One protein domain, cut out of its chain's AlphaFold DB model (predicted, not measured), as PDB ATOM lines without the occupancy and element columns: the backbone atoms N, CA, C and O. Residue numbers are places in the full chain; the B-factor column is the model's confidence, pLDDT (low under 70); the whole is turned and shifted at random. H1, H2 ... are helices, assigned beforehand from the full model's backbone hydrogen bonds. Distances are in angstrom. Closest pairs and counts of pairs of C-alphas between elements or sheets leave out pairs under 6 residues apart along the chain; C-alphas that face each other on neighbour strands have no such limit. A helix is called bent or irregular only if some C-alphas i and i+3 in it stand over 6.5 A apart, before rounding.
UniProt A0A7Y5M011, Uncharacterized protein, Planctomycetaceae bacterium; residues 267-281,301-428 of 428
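What this domain is: This is residues 267 to 281 and 301 to 428 of the 428 residues of an uncharacterized protein of Planctomycetaceae bacterium (UniProt A0A7Y5M011). The long, kinked helix H6 runs through the middle, with H1 crossing it on one side and H9, the longest helix, crossing it on roughly the opposite side. H5 packs on the first residues of H6, H7 packs near its other end with H8 on H7, and H2 packs on both H6 and H9. The printed part has 143 residues with nine named helices, H1 to H9 in order, and no named strand; the class is all helix. It is compact, with a radius of gyration of the C-alphas of 14.9 A and spans of 38 by 36 by 30 A.

How they stand to each other: Start at H1, residues 269 to 280, which touches residues 349 to 358 of the hub H6, residues 342 to 366. Their closest C-alphas, of Gly 274 and Trp 354, are 4.1 A apart; the lines stand at a steep tilt of 68 degrees, the same way, only just short of about perpendicular. H2, residues 301 to 306, touches H6 at 74 degrees, about perpendicular, closest at C-alphas 301 and 351, 5.5 A. H3, residues 308 to 312, is close to H6 but not clearly touching: C-alphas 310 and 348 are closest, at 7.5 A. H4, residues 318 to 322, only just touches H6, with 3 pairs of C-alphas within 8 A, the closest those of Val 321 and Ala 353, 6.8 A. H5, residues 327 to 337, touches H6 about perpendicular at 73 degrees, closest at C-alphas 335 and 342, 4.7 A. H7, residues 369 to 380, touches H6 at a steep tilt of 51 degrees, opposite ways, closest at C-alphas 369 and 361, 4.7 A. H8, residues 386 to 392, touches H7, closest at C-alphas 392 and 371, 5.5 A. H9, residues 399 to 426, touches H6 at 85 degrees, about perpendicular, closest at Trp 413 and Leu 359, whose C-alphas are 6.4 A apart. Every O i to N i+4 pair is within hydrogen-bond range in H1 to H5 and H7 to H9; in H6 it is 18 of 21.

Where its parts are: Find C-alpha 269 at (188.498, 121.078, 149.112), where H1 begins its 15.9 A. H6 begins at (192.061, 112.209, 135.783) and spans 33.6 A, with a kink of 50 degrees near residue 359; it is irregular, C-alphas 361 and 364 being 9.2 A apart. H9 spans 40.6 A and ends at C-alpha 426, (181.521, 138.681, 123.180).

The domain as a whole: The C-alphas farthest apart, of Asp 398 and Arg 428, are 45.8 A from each other. Residues 282 to 300 are not printed; C-alphas 281 and 301 are 9.2 A apart across the cut. Of the links printed whole, none is long. Confidence is under 70 at residues 305 to 306 and 425 to 428.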
ATOM      1  N   GLU A 267     187.894 121.247 155.982       81.19
ATOM      2  CA  GLU A 267     187.237 120.016 155.489       81.19
ATOM      3  C   GLU A 267     186.767 120.095 154.030       81.19
ATOM      4  O   GLU A 267     186.397 119.079 153.441       81.19
ATOM      5  N   THR A 268     186.774 121.284 153.421       88.94
ATOM      6  CA  THR A 268     186.168 121.497 152.100       88.94
ATOM      7  C   THR A 268     187.195 121.862 151.034       88.94
ATOM      8  O   THR A 268     187.643 123.011 150.921       88.94
ATOM      9  N   HIS A 269     187.521 120.889 150.184       93.62
ATOM     10  CA  HIS A 269     188.498 121.078 149.112       93.62
ATOM     11  C   HIS A 269     188.038 122.106 148.068       93.62
ATOM     12  O   HIS A 269     188.840 122.908 147.596       93.62
ATOM     13  N   TRP A 270     186.738 122.131 147.744       95.38
ATOM     14  CA  TRP A 270     186.185 123.092 146.781       95.38
ATOM     15  C   TRP A 270     186.348 124.538 147.243       95.38
ATOM     16  O   TRP A 270     186.577 125.409 146.411       95.38
ATOM     17  N   PHE A 271     186.223 124.806 148.547       96.12
ATOM     18  CA  PHE A 271     186.395 126.156 149.055       96.12
ATOM     19  C   PHE A 271     187.867 126.527 148.992       96.12
ATOM     20  O   PHE A 271     188.190 127.559 148.440       96.12
ATOM     21  N   GLN A 272     188.771 125.679 149.479       93.88
ATOM     22  CA  GLN A 272     190.202 126.004 149.516       93.88
ATOM     23  C   GLN A 272     190.751 126.321 148.133       93.88
ATOM     24  O   GLN A 272     191.305 127.394 147.907       93.88
ATOM     25  N   GLU A 273     190.539 125.405 147.196       94.19
ATOM     26  CA  GLU A 273     191.046 125.573 145.845       94.19
ATOM     27  C   GLU A 273     190.201 126.568 145.055       94.19
ATOM     28  O   GLU A 273     190.735 127.448 144.393       94.19
ATOM     29  N   GLY A 274     188.873 126.494 145.157       95.31
ATOM     30  CA  GLY A 274     187.982 127.405 144.442       95.31
ATOM     31  C   GLY A 274     188.103 128.856 144.902       95.31
ATOM     32  O   GLY A 274     187.999 129.749 144.067       95.31
ATOM     33  N   PHE A 275     188.354 129.102 146.189       95.50
ATOM     34  CA  PHE A 275     188.610 130.433 146.743       95.50
ATOM     35  C   PHE A 275     189.977 130.950 146.299       95.50
ATOM     36  O   PHE A 275     190.061 132.090 145.857       95.50
ATOM     37  N   ALA A 276     191.023 130.116 146.318       93.81
ATOM     38  CA  ALA A 276     192.336 130.490 145.790       93.81
ATOM     39  C   ALA A 276     192.303 130.779 144.281       93.81
ATOM     40  O   ALA A 276     192.919 131.737 143.823       93.81
ATOM     41  N   GLU A 277     191.537 130.020 143.496       92.25
ATOM     42  CA  GLU A 277     191.278 130.318 142.081       92.25
ATOM     43  C   GLU A 277     190.461 131.606 141.908       92.25
ATOM     44  O   GLU A 277     190.721 132.390 140.999       92.25
ATOM     45  N   PHE A 278     189.439 131.822 142.743       91.69
ATOM     46  CA  PHE A 278     188.531 132.973 142.653       91.69
ATOM     47  C   PHE A 278     189.251 134.273 142.976       91.69
ATOM     48  O   PHE A 278     189.170 135.238 142.217       91.69
ATOM     49  N   PHE A 279     189.996 134.262 144.072       87.38
ATOM     50  CA  PHE A 279     190.807 135.380 144.504       87.38
ATOM     51  C   PHE A 279     192.047 135.548 143.618       87.38
ATOM     52  O   PHE A 279     192.461 136.666 143.328       87.38
ATOM     53  N   GLY A 280     192.594 134.435 143.121       85.19
ATOM     54  CA  GLY A 280     193.738 134.409 142.216       85.19
ATOM     55  C   GLY A 280     193.448 134.835 140.778       85.19
ATOM     56  O   GLY A 280     194.379 135.014 139.990       85.19
ATOM     57  N   ALA A 281     192.174 135.028 140.432       86.00
ATOM     58  CA  ALA A 281     191.748 135.502 139.126       86.00
ATOM     59  C   ALA A 281     192.027 137.006 138.965       86.00
ATOM     60  O   ALA A 281     191.174 137.858 139.239       86.00
ATOM     61  N   ARG A 301     190.450 129.681 132.905       76.81
ATOM     62  CA  ARG A 301     189.411 128.722 133.330       76.81
ATOM     63  C   ARG A 301     188.168 128.777 132.441       76.81
ATOM     64  O   ARG A 301     187.600 127.747 132.086       76.81
ATOM     65  N   LEU A 302     187.769 129.973 132.006       74.62
ATOM     66  CA  LEU A 302     186.688 130.128 131.028       74.62
ATOM     67  C   LEU A 302     187.059 129.552 129.655       74.62
ATOM     68  O   LEU A 302     186.198 128.980 128.984       74.62
ATOM     69  N   ALA A 303     188.319 129.671 129.235       72.31
ATOM     70  CA  ALA A 303     188.809 129.072 128.000       72.31
ATOM     71  C   ALA A 303     188.849 127.539 128.083       72.31
ATOM     72  O   ALA A 303     188.452 126.892 127.114       72.31
ATOM     73  N   GLU A 304     189.220 126.965 129.233       71.19
ATOM     74  CA  GLU A 304     189.121 125.521 129.490       71.19
ATOM     75  C   GLU A 304     187.682 125.031 129.271       71.19
ATOM     76  O   GLU A 304     187.443 124.089 128.525       71.19
ATOM     77  N   TRP A 305     186.672 125.724 129.788       68.25
ATOM     78  CA  TRP A 305     185.271 125.385 129.486       68.25
ATOM     79  C   TRP A 305     184.803 125.715 128.069       68.25
ATOM     80  O   TRP A 305     183.780 125.207 127.586       68.25
ATOM     81  N   GLY A 306     185.532 126.586 127.383       64.69
ATOM     82  CA  GLY A 306     185.428 126.767 125.947       64.69
ATOM     83  C   GLY A 306     185.790 125.502 125.167       64.69
ATOM     84  O   GLY A 306     185.266 125.318 124.065       64.69
ATOM     85  N   ASP A 307     186.628 124.630 125.740       72.19
ATOM     86  CA  ASP A 307     187.134 123.424 125.095       72.19
ATOM     87  C   ASP A 307     185.988 122.432 124.790       72.19
ATOM     88  O   ASP A 307     185.276 121.973 125.695       72.19
ATOM     89  N   PRO A 308     185.791 122.054 123.512       71.12
ATOM     90  CA  PRO A 308     184.799 121.058 123.114       71.12
ATOM     91  C   PRO A 308     184.923 119.708 123.833       71.12
ATOM     92  O   PRO A 308     183.912 119.017 123.973       71.12
ATOM     93  N   LEU A 309     186.127 119.313 124.257       70.69
ATOM     94  CA  LEU A 309     186.362 118.101 125.037       70.69
ATOM     95  C   LEU A 309     185.749 118.235 126.431       70.69
ATOM     96  O   LEU A 309     184.984 117.363 126.842       70.69
ATOM     97  N   LEU A 310     186.016 119.341 127.130       70.88
ATOM     98  CA  LEU A 310     185.485 119.584 128.473       70.88
ATOM     99  C   LEU A 310     183.962 119.750 128.464       70.88
ATOM    100  O   LEU A 310     183.288 119.222 129.343       70.88
ATOM    101  N   ARG A 311     183.391 120.343 127.410       71.69
ATOM    102  CA  ARG A 311     181.927 120.420 127.220       71.69
ATOM    103  C   ARG A 311     181.244 119.063 127.041       71.69
ATOM    104  O   ARG A 311     180.047 118.947 127.286       71.69
ATOM    105  N   LYS A 312     181.979 118.057 126.565       76.75
ATOM    106  CA  LYS A 312     181.498 116.675 126.381       76.75
ATOM    107  C   LYS A 312     181.922 115.748 127.521       76.75
ATOM    108  O   LYS A 312     181.544 114.579 127.522       76.75
ATOM    109  N   THR A 313     182.723 116.250 128.455       78.62
ATOM    110  CA  THR A 313     183.217 115.499 129.607       78.62
ATOM    111  C   THR A 313     182.123 115.436 130.678       78.62
ATOM    112  O   THR A 313     181.403 116.425 130.854       78.62
ATOM    113  N   PRO A 314     181.960 114.305 131.393       85.38
ATOM    114  CA  PRO A 314     181.076 114.246 132.552       85.38
ATOM    115  C   PRO A 314     181.425 115.350 133.554       85.38
ATOM    116  O   PRO A 314     182.564 115.443 133.999       85.38
ATOM    117  N   GLN A 315     180.457 116.192 133.904       88.62
ATOM    118  CA  GLN A 315     180.671 117.282 134.858       88.62
ATOM    119  C   GLN A 315     180.619 116.762 136.297       88.62
ATOM    120  O   GLN A 315     179.927 115.773 136.575       88.62
ATOM    121  N   TRP A 316     181.310 117.435 137.220       92.75
ATOM    122  CA  TRP A 316     181.053 117.238 138.644       92.75
ATOM    123  C   TRP A 316     179.678 117.814 138.991       92.75
ATOM    124  O   TRP A 316     179.342 118.920 138.561       92.75
ATOM    125  N   THR A 317     178.867 117.060 139.727       93.75
ATOM    126  CA  THR A 317     177.616 117.576 140.283       93.75
ATOM    127  C   THR A 317     177.935 118.586 141.382       93.75
ATOM    128  O   THR A 317     179.028 118.578 141.953       93.75
ATOM    129  N   LEU A 318     176.981 119.462 141.701       95.00
ATOM    130  CA  LEU A 318     177.162 120.425 142.787       95.00
ATOM    131  C   LEU A 318     177.491 119.719 144.110       95.00
ATOM    132  O   LEU A 318     178.392 120.136 144.829       95.00
ATOM    133  N   GLU A 319     176.794 118.624 144.405       94.06
ATOM    134  CA  GLU A 319     177.017 117.852 145.623       94.06
ATOM    135  C   GLU A 319     178.405 117.194 145.651       94.06
ATOM    136  O   GLU A 319     179.077 117.253 146.680       94.06
ATOM    137  N   GLU A 320     178.874 116.627 144.532       94.81
ATOM    138  CA  GLU A 320     180.236 116.085 144.433       94.81
ATOM    139  C   GLU A 320     181.295 117.167 144.676       94.81
ATOM    140  O   GLU A 320     182.294 116.900 145.342       94.81
ATOM    141  N   VAL A 321     181.080 118.386 144.160       96.06
ATOM    142  CA  VAL A 321     181.987 119.514 144.404       96.06
ATOM    143  C   VAL A 321     181.977 119.899 145.881       96.06
ATOM    144  O   VAL A 321     183.027 119.898 146.524       96.06
ATOM    145  N   LEU A 322     180.796 120.167 146.439       96.06
ATOM    146  CA  LEU A 322     180.644 120.639 147.815       96.06
ATOM    147  C   LEU A 322     181.149 119.637 148.865       96.06
ATOM    148  O   LEU A 322     181.654 120.050 149.908       96.06
ATOM    149  N   LYS A 323     181.035 118.331 148.592       94.62
ATOM    150  CA  LYS A 323     181.440 117.254 149.512       94.62
ATOM    151  C   LYS A 323     182.838 116.695 149.242       94.62
ATOM    152  O   LYS A 323     183.214 115.706 149.869       94.62
ATOM    153  N   MET A 324     183.608 117.283 148.325       94.88
ATOM    154  CA  MET A 324     184.950 116.795 148.005       94.88
ATOM    155  C   MET A 324     185.901 116.974 149.204       94.88
ATOM    156  O   MET A 324     186.215 118.120 149.543       94.88
ATOM    157  N   PRO A 325     186.415 115.889 149.825       89.25
ATOM    158  CA  PRO A 325     187.171 116.019 151.072       89.25
ATOM    159  C   PRO A 325     188.584 116.562 150.861       89.25
ATOM    160  O   PRO A 325     189.060 117.399 151.617       89.25
ATOM    161  N   ASN A 326     189.297 116.054 149.852       90.19
ATOM    162  CA  ASN A 326     190.674 116.447 149.563       90.19
ATOM    163  C   ASN A 326     191.104 116.016 148.154       90.19
ATOM    164  O   ASN A 326     190.439 115.220 147.483       90.19
ATOM    165  N   LYS A 327     192.286 116.489 147.750       89.25
ATOM    166  CA  LYS A 327     192.907 116.212 146.450       89.25
ATOM    167  C   LYS A 327     193.123 114.723 146.156       89.25
ATOM    168  O   LYS A 327     192.998 114.311 145.006       89.25
ATOM    169  N   MET A 328     193.456 113.904 147.159       89.50
ATOM    170  CA  MET A 328     193.691 112.469 146.942       89.50
ATOM    171  C   MET A 328     192.393 111.744 146.588       89.50
ATOM    172  O   MET A 328     192.364 110.974 145.628       89.50
ATOM    173  N   VAL A 329     191.318 112.019 147.332       92.19
ATOM    174  CA  VAL A 329     189.985 111.468 147.049       92.19
ATOM    175  C   VAL A 329     189.496 111.953 145.688       92.19
ATOM    176  O   VAL A 329     189.054 111.138 144.879       92.19
ATOM    177  N   MET A 330     189.668 113.245 145.393       94.25
ATOM    178  CA  MET A 330     189.338 113.816 144.087       94.25
ATOM    179  C   MET A 330     190.028 113.066 142.947       94.25
ATOM    180  O   MET A 330     189.360 112.671 141.998       94.25
ATOM    181  N   ALA A 331     191.334 112.804 143.052       91.00
ATOM    182  CA  ALA A 331     192.084 112.116 142.004       91.00
ATOM    183  C   ALA A 331     191.587 110.677 141.755       91.00
ATOM    184  O   ALA A 331     191.566 110.224 140.610       91.00
ATOM    185  N   VAL A 332     191.169 109.963 142.807       93.81
ATOM    186  CA  VAL A 332     190.580 108.617 142.684       93.81
ATOM    187  C   VAL A 332     189.219 108.683 141.997       93.81
ATOM    188  O   VAL A 332     188.978 107.939 141.047       93.81
ATOM    189  N   LEU A 333     188.345 109.593 142.435       94.94
ATOM    190  CA  LEU A 333     187.022 109.779 141.835       94.94
ATOM    191  C   LEU A 333     187.124 110.256 140.381       94.94
ATOM    192  O   LEU A 333     186.360 109.810 139.531       94.94
ATOM    193  N   ALA A 334     188.099 111.111 140.074       93.50
ATOM    194  CA  ALA A 334     188.388 111.599 138.732       93.50
ATOM    195  C   ALA A 334     188.759 110.450 137.783       93.50
ATOM    196  O   ALA A 334     188.227 110.371 136.677       93.50
ATOM    197  N   GLU A 335     189.623 109.532 138.228       93.81
ATOM    198  CA  GLU A 335     190.000 108.341 137.458       93.81
ATOM    199  C   GLU A 335     188.820 107.373 137.281       93.81
ATOM    200  O   GLU A 335     188.652 106.795 136.213       93.81
ATOM    201  N   GLN A 336     187.959 107.224 138.292       94.06
ATOM    202  CA  GLN A 336     186.746 106.404 138.182       94.06
ATOM    203  C   GLN A 336     185.721 107.012 137.217       94.06
ATOM    204  O   GLN A 336     185.104 106.294 136.428       94.06
ATOM    205  N   LYS A 337     185.545 108.335 137.271       93.06
ATOM    206  CA  LYS A 337     184.574 109.082 136.465       93.06
ATOM    207  C   LYS A 337     185.013 109.213 135.008       93.06
ATOM    208  O   LYS A 337     184.169 109.175 134.113       93.06
ATOM    209  N   MET A 338     186.320 109.333 134.760       91.00
ATOM    210  CA  MET A 338     186.895 109.363 133.414       91.00
ATOM    211  C   MET A 338     188.281 108.679 133.370       91.00
ATOM    212  O   MET A 338     189.314 109.354 133.476       91.00
ATOM    213  N   PRO A 339     188.328 107.348 133.165       92.50
ATOM    214  CA  PRO A 339     189.577 106.584 133.154       92.50
ATOM    215  C   PRO A 339     190.613 107.114 132.155       92.50
ATOM    216  O   PRO A 339     190.294 107.427 131.004       92.50
ATOM    217  N   GLY A 340     191.870 107.225 132.595       89.00
ATOM    218  CA  GLY A 340     192.990 107.755 131.809       89.00
ATOM    219  C   GLY A 340     192.945 109.268 131.561       89.00
ATOM    220  O   GLY A 340     193.750 109.791 130.782       89.00
ATOM    221  N   LYS A 341     192.000 109.982 132.185       89.31
ATOM    222  CA  LYS A 341     191.779 111.428 132.014       89.31
ATOM    223  C   LYS A 341     191.617 112.160 133.349       89.31
ATOM    224  O   LYS A 341     191.090 113.271 133.370       89.31
ATOM    225  N   LYS A 342     192.133 111.593 134.447       88.81
ATOM    226  CA  LYS A 342     192.061 112.209 135.783       88.81
ATOM    227  C   LYS A 342     192.520 113.669 135.825       88.81
ATOM    228  O   LYS A 342     191.875 114.464 136.483       88.81
ATOM    229  N   GLU A 343     193.560 114.061 135.081       86.50
ATOM    230  CA  GLU A 343     194.041 115.456 135.097       86.50
ATOM    231  C   GLU A 343     193.054 116.433 134.447       86.50
ATOM    232  O   GLU A 343     192.906 117.561 134.908       86.50
ATOM    233  N   VAL A 344     192.319 115.986 133.422       86.50
ATOM    234  CA  VAL A 344     191.244 116.774 132.797       86.50
ATOM    235  C   VAL A 344     190.097 116.961 133.792       86.50
ATOM    236  O   VAL A 344     189.597 118.069 133.959       86.50
ATOM    237  N   MET A 345     189.723 115.890 134.495       90.00
ATOM    238  CA  MET A 345     188.683 115.916 135.529       90.00
ATOM    239  C   MET A 345     189.088 116.737 136.760       90.00
ATOM    240  O   MET A 345     188.246 117.441 137.318       90.00
ATOM    241  N   ASN A 346     190.362 116.688 137.156       89.50
ATOM    242  CA  ASN A 346     190.920 117.539 138.202       89.50
ATOM    243  C   ASN A 346     190.806 119.003 137.773       89.50
ATOM    244  O   ASN A 346     190.163 119.768 138.477       89.50
ATOM    245  N   SER A 347     191.333 119.387 136.603       87.25
ATOM    246  CA  SER A 347     191.238 120.774 136.110       87.25
ATOM    247  C   SER A 347     189.792 121.267 136.054       87.25
ATOM    248  O   SER A 347     189.487 122.373 136.500       87.25
ATOM    249  N   LEU A 348     188.876 120.401 135.604       89.19
ATOM    250  CA  LEU A 348     187.448 120.695 135.582       89.19
ATOM    251  C   LEU A 348     186.879 120.964 136.984       89.19
ATOM    252  O   LEU A 348     186.074 121.880 137.132       89.19
ATOM    253  N   PHE A 349     187.311 120.216 138.005       93.00
ATOM    254  CA  PHE A 349     186.929 120.475 139.394       93.00
ATOM    255  C   PHE A 349     187.342 121.883 139.832       93.00
ATOM    256  O   PHE A 349     186.494 122.615 140.334       93.00
ATOM    257  N   TYR A 350     188.595 122.295 139.598       91.50
ATOM    258  CA  TYR A 350     189.074 123.639 139.963       91.50
ATOM    259  C   TYR A 350     188.275 124.736 139.247       91.50
ATOM    260  O   TYR A 350     187.833 125.690 139.885       91.50
ATOM    261  N   ALA A 351     188.004 124.577 137.947       89.38
ATOM    262  CA  ALA A 351     187.176 125.518 137.186       89.38
ATOM    263  C   ALA A 351     185.731 125.596 137.726       89.38
ATOM    264  O   ALA A 351     185.152 126.678 137.868       89.38
ATOM    265  N   GLN A 352     185.150 124.447 138.080       91.75
ATOM    266  CA  GLN A 352     183.831 124.361 138.702       91.75
ATOM    267  C   GLN A 352     183.823 125.021 140.091       91.75
ATOM    268  O   GLN A 352     182.995 125.905 140.328       91.75
ATOM    269  N   ALA A 353     184.778 124.705 140.960       94.94
ATOM    270  CA  ALA A 353     184.920 125.305 142.282       94.94
ATOM    271  C   ALA A 353     185.116 126.831 142.214       94.94
ATOM    272  O   ALA A 353     184.440 127.574 142.930       94.94
ATOM    273  N   TRP A 354     185.959 127.316 141.297       94.38
ATOM    274  CA  TRP A 354     186.137 128.744 141.007       94.38
ATOM    275  C   TRP A 354     184.804 129.434 140.696       94.38
ATOM    276  O   TRP A 354     184.421 130.422 141.323       94.38
ATOM    277  N   SER A 355     184.055 128.892 139.736       93.38
ATOM    278  CA  SER A 355     182.801 129.511 139.304       93.38
ATOM    279  C   SER A 355     181.698 129.467 140.348       93.38
ATOM    280  O   SER A 355     180.801 130.307 140.304       93.38
ATOM    281  N   LEU A 356     181.741 128.482 141.249       96.31
ATOM    282  CA  LEU A 356     180.817 128.396 142.366       96.31
ATOM    283  C   LEU A 356     181.097 129.547 143.332       96.31
ATOM    284  O   LEU A 356     180.181 130.297 143.637       96.31
ATOM    285  N   ASN A 357     182.361 129.779 143.704       96.88
ATOM    286  CA  ASN A 357     182.748 130.955 144.494       96.88
ATOM    287  C   ASN A 357     182.351 132.266 143.786       96.88
ATOM    288  O   ASN A 357     181.741 133.144 144.392       96.88
ATOM    289  N   HIS A 358     182.569 132.365 142.472       95.06
ATOM    290  CA  HIS A 358     182.150 133.537 141.697       95.06
ATOM    291  C   HIS A 358     180.617 133.712 141.648       95.06
ATOM    292  O   HIS A 358     180.130 134.846 141.678       95.06
ATOM    293  N   LEU A 359     179.835 132.635 141.522       96.38
ATOM    294  CA  LEU A 359     178.370 132.689 141.606       96.38
ATOM    295  C   LEU A 359     177.944 133.183 142.985       96.38
ATOM    296  O   LEU A 359     177.092 134.060 143.078       96.38
ATOM    297  N   LEU A 360     178.520 132.607 144.036       97.56
ATOM    298  CA  LEU A 360     178.151 132.910 145.409       97.56
ATOM    299  C   LEU A 360     178.457 134.372 145.766       97.56
ATOM    300  O   LEU A 360     177.673 134.998 146.470       97.56
ATOM    301  N   TYR A 361     179.534 134.935 145.212       96.25
ATOM    302  CA  TYR A 361     179.927 136.320 145.467       96.25
ATOM    303  C   TYR A 361     179.237 137.350 144.549       96.25
ATOM    304  O   TYR A 361     178.767 138.373 145.038       96.25
ATOM    305  N   PHE A 362     179.139 137.105 143.233       94.44
ATOM    306  CA  PHE A 362     178.627 138.085 142.248       94.44
ATOM    307  C   PHE A 362     177.342 137.670 141.522       94.44
ATOM    308  O   PHE A 362     176.700 138.482 140.849       94.44
ATOM    309  N   GLY A 363     177.019 136.381 141.533       92.38
ATOM    310  CA  GLY A 363     175.937 135.819 140.739       92.38
ATOM    311  C   GLY A 363     174.572 136.341 141.167       92.38
ATOM    312  O   GLY A 363     174.354 136.690 142.323       92.38
ATOM    313  N   LYS A 364     173.632 136.366 140.212       93.19
ATOM    314  CA  LYS A 364     172.209 136.644 140.475       93.19
ATOM    315  C   LYS A 364     171.991 137.929 141.290       93.19
ATOM    316  O   LYS A 364     171.243 137.919 142.256       93.19
ATOM    317  N   GLU A 365     172.679 139.007 140.912       92.44
ATOM    318  CA  GLU A 365     172.572 140.317 141.579       92.44
ATOM    319  C   GLU A 365     172.940 140.264 143.076       92.44
ATOM    320  O   GLU A 365     172.394 141.005 143.884       92.44
ATOM    321  N   GLY A 366     173.871 139.376 143.448       93.25
ATOM    322  CA  GLY A 366     174.336 139.226 144.829       93.25
ATOM    323  C   GLY A 366     173.430 138.363 145.711       93.25
ATOM    324  O   GLY A 366     173.607 138.365 146.923       93.25
ATOM    325  N   LYS A 367     172.497 137.588 145.134       96.81
ATOM    326  CA  LYS A 367     171.541 136.719 145.860       96.81
ATOM    327  C   LYS A 367     172.153 135.905 147.011       96.81
ATOM    328  O   LYS A 367     171.487 135.680 148.017       96.81
ATOM    329  N   TYR A 368     173.385 135.428 146.846       97.81
ATOM    330  CA  TYR A 368     174.068 134.559 147.810       97.81
ATOM    331  C   TYR A 368     175.165 135.265 148.615       97.81
ATOM    332  O   TYR A 368     175.752 134.634 149.489       97.81
ATOM    333  N   HIS A 369     175.431 136.544 148.345       97.50
ATOM    334  CA  HIS A 369     176.647 137.238 148.767       97.50
ATOM    335  C   HIS A 369     176.824 137.251 150.290       97.50
ATOM    336  O   HIS A 369     177.784 136.677 150.797       97.50
ATOM    337  N   ASP A 370     175.855 137.787 151.034       97.88
ATOM    338  CA  ASP A 370     175.936 137.874 152.500       97.88
ATOM    339  C   ASP A 370     176.050 136.484 153.149       97.88
ATOM    340  O   ASP A 370     176.818 136.258 154.085       97.88
ATOM    341  N   ARG A 371     175.312 135.505 152.613       97.94
ATOM    342  CA  ARG A 371     175.324 134.115 153.094       97.94
ATOM    343  C   ARG A 371     176.670 133.440 152.842       97.94
ATOM    344  O   ARG A 371     177.160 132.690 153.685       97.94
ATOM    345  N   TYR A 372     177.274 133.731 151.696       97.94
ATOM    346  CA  TYR A 372     178.602 133.271 151.333       97.94
ATOM    347  C   TYR A 372     179.684 133.915 152.199       97.94
ATOM    348  O   TYR A 372     180.550 133.197 152.687       97.94
ATOM    349  N   LEU A 373     179.602 135.218 152.475       97.88
ATOM    350  CA  LEU A 373     180.525 135.904 153.384       97.88
ATOM    351  C   LEU A 373     180.486 135.317 154.804       97.88
ATOM    352  O   LEU A 373     181.540 135.110 155.410       97.88
ATOM    353  N   ARG A 374     179.303 134.925 155.302       98.00
ATOM    354  CA  ARG A 374     179.203 134.144 156.552       98.00
ATOM    355  C   ARG A 374     179.946 132.812 156.460       98.00
ATOM    356  O   ARG A 374     180.619 132.420 157.407       98.00
ATOM    357  N   TYR A 375     179.866 132.117 155.328       97.81
ATOM    358  CA  TYR A 375     180.616 130.876 155.132       97.81
ATOM    359  C   TYR A 375     182.133 131.101 155.036       97.81
ATOM    360  O   TYR A 375     182.894 130.348 155.641       97.81
ATOM    361  N   VAL A 376     182.582 132.169 154.366       96.94
ATOM    362  CA  VAL A 376     183.995 132.587 154.355       96.94
ATOM    363  C   VAL A 376     184.493 132.813 155.788       96.94
ATOM    364  O   VAL A 376     185.582 132.356 156.129       96.94
ATOM    365  N   ASN A 377     183.691 133.444 156.653       95.69
ATOM    366  CA  ASN A 377     184.023 133.617 158.072       95.69
ATOM    367  C   ASN A 377     184.281 132.275 158.777       95.69
ATOM    368  O   ASN A 377     185.322 132.095 159.412       95.69
ATOM    369  N   GLU A 378     183.375 131.310 158.612       95.88
ATOM    370  CA  GLU A 378     183.503 129.973 159.203       95.88
ATOM    371  C   GLU A 378     184.727 129.210 158.663       95.88
ATOM    372  O   GLU A 378     185.445 128.556 159.423       95.88
ATOM    373  N   GLU A 379     185.032 129.343 157.373       95.25
ATOM    374  CA  GLU A 379     186.228 128.771 156.746       95.25
ATOM    375  C   GLU A 379     187.532 129.330 157.317       95.25
ATOM    376  O   GLU A 379     188.464 128.572 157.611       95.25
ATOM    377  N   MET A 380     187.602 130.649 157.522       93.88
ATOM    378  CA  MET A 380     188.767 131.296 158.139       93.88
ATOM    379  C   MET A 380     188.891 130.985 159.632       93.88
ATOM    380  O   MET A 380     189.951 131.202 160.207       93.88
ATOM    381  N   ARG A 381     187.848 130.441 160.262       92.69
ATOM    382  CA  ARG A 381     187.871 129.940 161.647       92.69
ATOM    383  C   ARG A 381     188.082 128.429 161.746       92.69
ATOM    384  O   ARG A 381     187.939 127.879 162.832       92.69
ATOM    385  N   CYS A 382     188.401 127.751 160.640       93.12
ATOM    386  CA  CYS A 382     188.544 126.290 160.592       93.12
ATOM    387  C   CYS A 382     187.265 125.519 160.977       93.12
ATOM    388  O   CYS A 382     187.343 124.412 161.506       93.12
ATOM    389  N   ARG A 383     186.085 126.091 160.717       93.38
ATOM    390  CA  ARG A 383     184.764 125.487 160.996       93.38
ATOM    391  C   ARG A 383     183.986 125.127 159.732       93.38
ATOM    392  O   ARG A 383     182.849 124.661 159.817       93.38
ATOM    393  N   GLY A 384     184.591 125.375 158.574       93.44
ATOM    394  CA  GLY A 384     184.044 125.052 157.267       93.44
ATOM    395  C   GLY A 384     183.769 123.561 157.107       93.44
ATOM    396  O   GLY A 384     184.610 122.724 157.431       93.44
ATOM    397  N   SER A 385     182.576 123.244 156.618       94.44
ATOM    398  CA  SER A 385     182.115 121.899 156.283       94.44
ATOM    399  C   SER A 385     180.887 122.006 155.378       94.44
ATOM    400  O   SER A 385     180.276 123.072 155.266       94.44
ATOM    401  N   PHE A 386     180.473 120.897 154.765       95.12
ATOM    402  CA  PHE A 386     179.236 120.864 153.979       95.12
ATOM    403  C   PHE A 386     178.001 121.265 154.805       95.12
ATOM    404  O   PHE A 386     177.158 122.029 154.343       95.12
ATOM    405  N   GLU A 387     177.915 120.791 156.047       95.12
ATOM    406  CA  GLU A 387     176.806 121.130 156.941       95.12
ATOM    407  C   GLU A 387     176.849 122.609 157.335       95.12
ATOM    408  O   GLU A 387     175.833 123.299 157.257       95.12
ATOM    409  N   ARG A 388     178.040 123.139 157.647       96.31
ATOM    410  CA  ARG A 388     178.217 124.566 157.944       96.31
ATOM    411  C   ARG A 388     177.869 125.443 156.742       96.31
ATOM    412  O   ARG A 388     177.295 126.512 156.920       96.31
ATOM    413  N   PHE A 389     178.172 124.990 155.525       97.19
ATOM    414  CA  PHE A 389     177.779 125.671 154.291       97.19
ATOM    415  C   PHE A 389     176.259 125.792 154.190       97.19
ATOM    416  O   PHE A 389     175.751 126.895 154.002       97.19
ATOM    417  N   LEU A 390     175.527 124.689 154.376       97.19
ATOM    418  CA  LEU A 390     174.063 124.699 154.355       97.19
ATOM    419  C   LEU A 390     173.475 125.604 155.447       97.19
ATOM    420  O   LEU A 390     172.559 126.379 155.168       97.19
ATOM    421  N   GLU A 391     174.039 125.574 156.656       97.19
ATOM    422  CA  GLU A 391     173.639 126.464 157.752       97.19
ATOM    423  C   GLU A 391     173.843 127.946 157.396       97.19
ATOM    424  O   GLU A 391     172.919 128.748 157.543       97.19
ATOM    425  N   CYS A 392     175.011 128.316 156.857       97.81
ATOM    426  CA  CYS A 392     175.282 129.681 156.390       97.81
ATOM    427  C   CYS A 392     174.359 130.098 155.238       97.81
ATOM    428  O   CYS A 392     174.037 131.283 155.108       97.81
ATOM    429  N   MET A 393     173.895 129.137 154.438       97.75
ATOM    430  CA  MET A 393     172.911 129.337 153.373       97.75
ATOM    431  C   MET A 393     171.456 129.383 153.869       97.75
ATOM    432  O   MET A 393     170.554 129.553 153.049       97.75
ATOM    433  N   GLU A 394     171.225 129.308 155.187       96.94
ATOM    434  CA  GLU A 394     169.900 129.304 155.837       96.94
ATOM    435  C   GLU A 394     169.032 128.104 155.442       96.94
ATOM    436  O   GLU A 394     167.801 128.163 155.448       96.94
ATOM    437  N   VAL A 395     169.683 126.989 155.121       95.69
ATOM    438  CA  VAL A 395     169.018 125.735 154.786       95.69
ATOM    439  C   VAL A 395     168.897 124.897 156.052       95.69
ATOM    440  O   VAL A 395     169.891 124.539 156.684       95.69
ATOM    441  N   GLY A 396     167.659 124.593 156.440       87.62
ATOM    442  CA  GLY A 396     167.376 123.785 157.623       87.62
ATOM    443  C   GLY A 396     167.902 122.340 157.532       87.62
ATOM    444  O   GLY A 396     168.390 121.891 156.492       87.62
ATOM    445  N   PRO A 397     167.773 121.557 158.618       91.88
ATOM    446  CA  PRO A 397     168.193 120.154 158.642       91.88
ATOM    447  C   PRO A 397     167.290 119.222 157.814       91.88
ATOM    448  O   PRO A 397     167.621 118.054 157.644       91.88
ATOM    449  N   ASP A 398     166.154 119.718 157.322       95.44
ATOM    450  CA  ASP A 398     165.191 118.949 156.536       95.44
ATOM    451  C   ASP A 398     165.772 118.517 155.177       95.44
ATOM    452  O   ASP A 398     166.232 119.344 154.389       95.44
ATOM    453  N   GLU A 399     165.741 117.212 154.889       94.62
ATOM    454  CA  GLU A 399     166.341 116.644 153.674       94.62
ATOM    455  C   GLU A 399     165.676 117.145 152.389       94.62
ATOM    456  O   GLU A 399     166.367 117.365 151.393       94.62
ATOM    457  N   ALA A 400     164.357 117.368 152.398       95.81
ATOM    458  CA  ALA A 400     163.646 117.861 151.223       95.81
ATOM    459  C   ALA A 400     164.019 119.321 150.924       95.81
ATOM    460  O   ALA A 400     164.285 119.662 149.771       95.81
ATOM    461  N   ALA A 401     164.120 120.162 151.957       95.38
ATOM    462  CA  ALA A 401     164.603 121.534 151.829       95.38
ATOM    463  C   ALA A 401     166.054 121.587 151.325       95.38
ATOM    464  O   ALA A 401     166.376 122.396 150.454       95.38
ATOM    465  N   ARG A 402     166.922 120.697 151.825       95.94
ATOM    466  CA  ARG A 402     168.313 120.574 151.360       95.94
ATOM    467  C   ARG A 402     168.395 120.171 149.895       95.94
ATOM    468  O   ARG A 402     169.120 120.810 149.138       95.94
ATOM    469  N   ALA A 403     167.643 119.149 149.490       95.88
ATOM    470  CA  ALA A 403     167.607 118.696 148.104       95.88
ATOM    471  C   ALA A 403     167.111 119.804 147.162       95.88
ATOM    472  O   ALA A 403     167.766 120.081 146.160       95.88
ATOM    473  N   ALA A 404     166.021 120.490 147.527       96.56
ATOM    474  CA  ALA A 404     165.473 121.597 146.746       96.56
ATOM    475  C   ALA A 404     166.466 122.762 146.610       96.56
ATOM    476  O   ALA A 404     166.645 123.300 145.519       96.56
ATOM    477  N   PHE A 405     167.159 123.123 147.696       97.25
ATOM    478  CA  PHE A 405     168.187 124.161 147.654       97.25
ATOM    479  C   PHE A 405     169.366 123.779 146.751       97.25
ATOM    480  O   PHE A 405     169.837 124.606 145.974       97.25
ATOM    481  N   LEU A 406     169.859 122.539 146.840       97.19
ATOM    482  CA  LEU A 406     170.968 122.079 146.000       97.19
ATOM    483  C   LEU A 406     170.577 122.010 144.519       97.19
ATOM    484  O   LEU A 406     171.407 122.308 143.663       97.19
ATOM    485  N   GLU A 407     169.330 121.652 144.210       97.06
ATOM    486  CA  GLU A 407     168.797 121.701 142.846       97.06
ATOM    487  C   GLU A 407     168.767 123.146 142.322       97.06
ATOM    488  O   GLU A 407     169.369 123.435 141.286       97.06
ATOM    489  N   GLU A 408     168.180 124.077 143.082       97.44
ATOM    490  CA  GLU A 408     168.121 125.500 142.724       97.44
ATOM    491  C   GLU A 408     169.519 126.117 142.553       97.44
ATOM    492  O   GLU A 408     169.795 126.793 141.554       97.44
ATOM    493  N   LEU A 409     170.422 125.876 143.508       97.88
ATOM    494  CA  LEU A 409     171.795 126.369 143.447       97.88
ATOM    495  C   LEU A 409     172.538 125.758 142.252       97.88
ATOM    496  O   LEU A 409     173.307 126.457 141.593       97.88
ATOM    497  N   GLY A 410     172.292 124.482 141.946       96.81
ATOM    498  CA  GLY A 410     172.856 123.792 140.789       96.81
ATOM    499  C   GLY A 410     172.419 124.424 139.466       96.81
ATOM    500  O   GLY A 410     173.262 124.693 138.604       96.81
ATOM    501  N   ASP A 411     171.132 124.732 139.327       96.12
ATOM    502  CA  ASP A 411     170.582 125.408 138.149       96.12
ATOM    503  C   ASP A 411     171.131 126.831 137.992       96.12
ATOM    504  O   ASP A 411     171.565 127.231 136.900       96.12
ATOM    505  N   ASP A 412     171.171 127.593 139.088       97.25
ATOM    506  CA  ASP A 412     171.755 128.932 139.116       97.25
ATOM    507  C   ASP A 412     173.236 128.901 138.731       97.25
ATOM    508  O   ASP A 412     173.694 129.741 137.945       97.25
ATOM    509  N   TRP A 413     173.967 127.910 139.233       95.06
ATOM    510  CA  TRP A 413     175.380 127.706 138.961       95.06
ATOM    511  C   TRP A 413     175.646 127.387 137.493       95.06
ATOM    512  O   TRP A 413     176.409 128.107 136.844       95.06
ATOM    513  N   VAL A 414     174.954 126.403 136.918       91.31
ATOM    514  CA  VAL A 414     175.068 126.072 135.487       91.31
ATOM    515  C   VAL A 414     174.669 127.267 134.613       91.31
ATOM    516  O   VAL A 414     175.314 127.552 133.595       91.31
ATOM    517  N   GLY A 415     173.621 128.002 134.996       92.25
ATOM    518  CA  GLY A 415     173.209 129.232 134.319       92.25
ATOM    519  C   GLY A 415     174.296 130.313 134.346       92.25
ATOM    520  O   GLY A 415     174.579 130.943 133.320       92.25
ATOM    521  N   HIS A 416     174.950 130.494 135.493       92.12
ATOM    522  CA  HIS A 416     176.042 131.453 135.672       92.12
ATOM    523  C   HIS A 416     177.275 131.087 134.844       92.12
ATOM    524  O   HIS A 416     177.806 131.944 134.136       92.12
ATOM    525  N   GLN A 417     177.665 129.810 134.819       88.31
ATOM    526  CA  GLN A 417     178.754 129.312 133.969       88.31
ATOM    527  C   GLN A 417     178.513 129.628 132.487       88.31
ATOM    528  O   GLN A 417     179.377 130.194 131.811       88.31
ATOM    529  N   LYS A 418     177.302 129.346 131.986       87.56
ATOM    530  CA  LYS A 418     176.902 129.681 130.607       87.56
ATOM    531  C   LYS A 418     176.966 131.186 130.344       87.56
ATOM    532  O   LYS A 418     177.423 131.604 129.279       87.56
ATOM    533  N   SER A 419     176.533 132.004 131.305       89.31
ATOM    534  CA  SER A 419     176.604 133.464 131.192       89.31
ATOM    535  C   SER A 419     178.049 133.966 131.114       89.31
ATOM    536  O   SER A 419     178.345 134.828 130.283       89.31
ATOM    537  N   LEU A 420     178.952 133.446 131.950       87.19
ATOM    538  CA  LEU A 420     180.369 133.816 131.929       87.19
ATOM    539  C   LEU A 420     181.028 133.444 130.593       87.19
ATOM    540  O   LEU A 420     181.727 134.268 130.001       87.19
ATOM    541  N   LEU A 421     180.736 132.248 130.076       83.25
ATOM    542  CA  LEU A 421     181.218 131.796 128.768       83.25
ATOM    543  C   LEU A 421     180.750 132.701 127.626       83.25
ATOM    544  O   LEU A 421     181.555 133.077 126.773       83.25
ATOM    545  N   ARG A 422     179.469 133.091 127.622       84.19
ATOM    546  CA  ARG A 422     178.926 134.003 126.606       84.19
ATOM    547  C   ARG A 422     179.626 135.363 126.649       84.19
ATOM    548  O   ARG A 422     180.125 135.817 125.622       84.19
ATOM    549  N   LYS A 423     179.748 135.966 127.838       81.31
ATOM    550  CA  LYS A 423     180.446 137.253 128.015       81.31
ATOM    551  C   LYS A 423     181.906 137.182 127.556       81.31
ATOM    552  O   LYS A 423     182.396 138.114 126.928       81.31
ATOM    553  N   SER A 424     182.589 136.060 127.806       74.31
ATOM    554  CA  SER A 424     183.966 135.849 127.339       74.31
ATOM    555  C   SER A 424     184.080 135.750 125.812       74.31
ATOM    556  O   SER A 424     185.100 136.160 125.260       74.31
ATOM    557  N   SER A 425     183.063 135.221 125.124       69.88
ATOM    558  CA  SER A 425     183.045 135.164 123.656       69.88
ATOM    559  C   SER A 425     182.689 136.495 122.987       69.88
ATOM    560  O   SER A 425     183.107 136.720 121.858       69.88
ATOM    561  N   GLU A 426     181.952 137.366 123.680       68.88
ATOM    562  CA  GLU A 426     181.521 138.681 123.180       68.88
ATOM    563  C   GLU A 426     182.575 139.780 123.409       68.88
ATOM    564  O   GLU A 426     182.594 140.768 122.685       68.88
ATOM    565  N   GLY A 427     183.456 139.615 124.402       54.72
ATOM    566  CA  GLY A 427     184.507 140.574 124.762       54.72
ATOM    567  C   GLY A 427     185.855 140.386 124.051       54.72
ATOM    568  O   GLY A 427     186.877 140.737 124.642       54.72
ATOM    569  N   ARG A 428     185.878 139.796 122.847       43.28
ATOM    570  CA  ARG A 428     187.083 139.686 122.000       43.28
ATOM    571  C   ARG A 428     187.067 140.681 120.854       43.28
ATOM    572  O   ARG A 428     186.013 140.779 120.192       43.28
TER     573      ARG A 428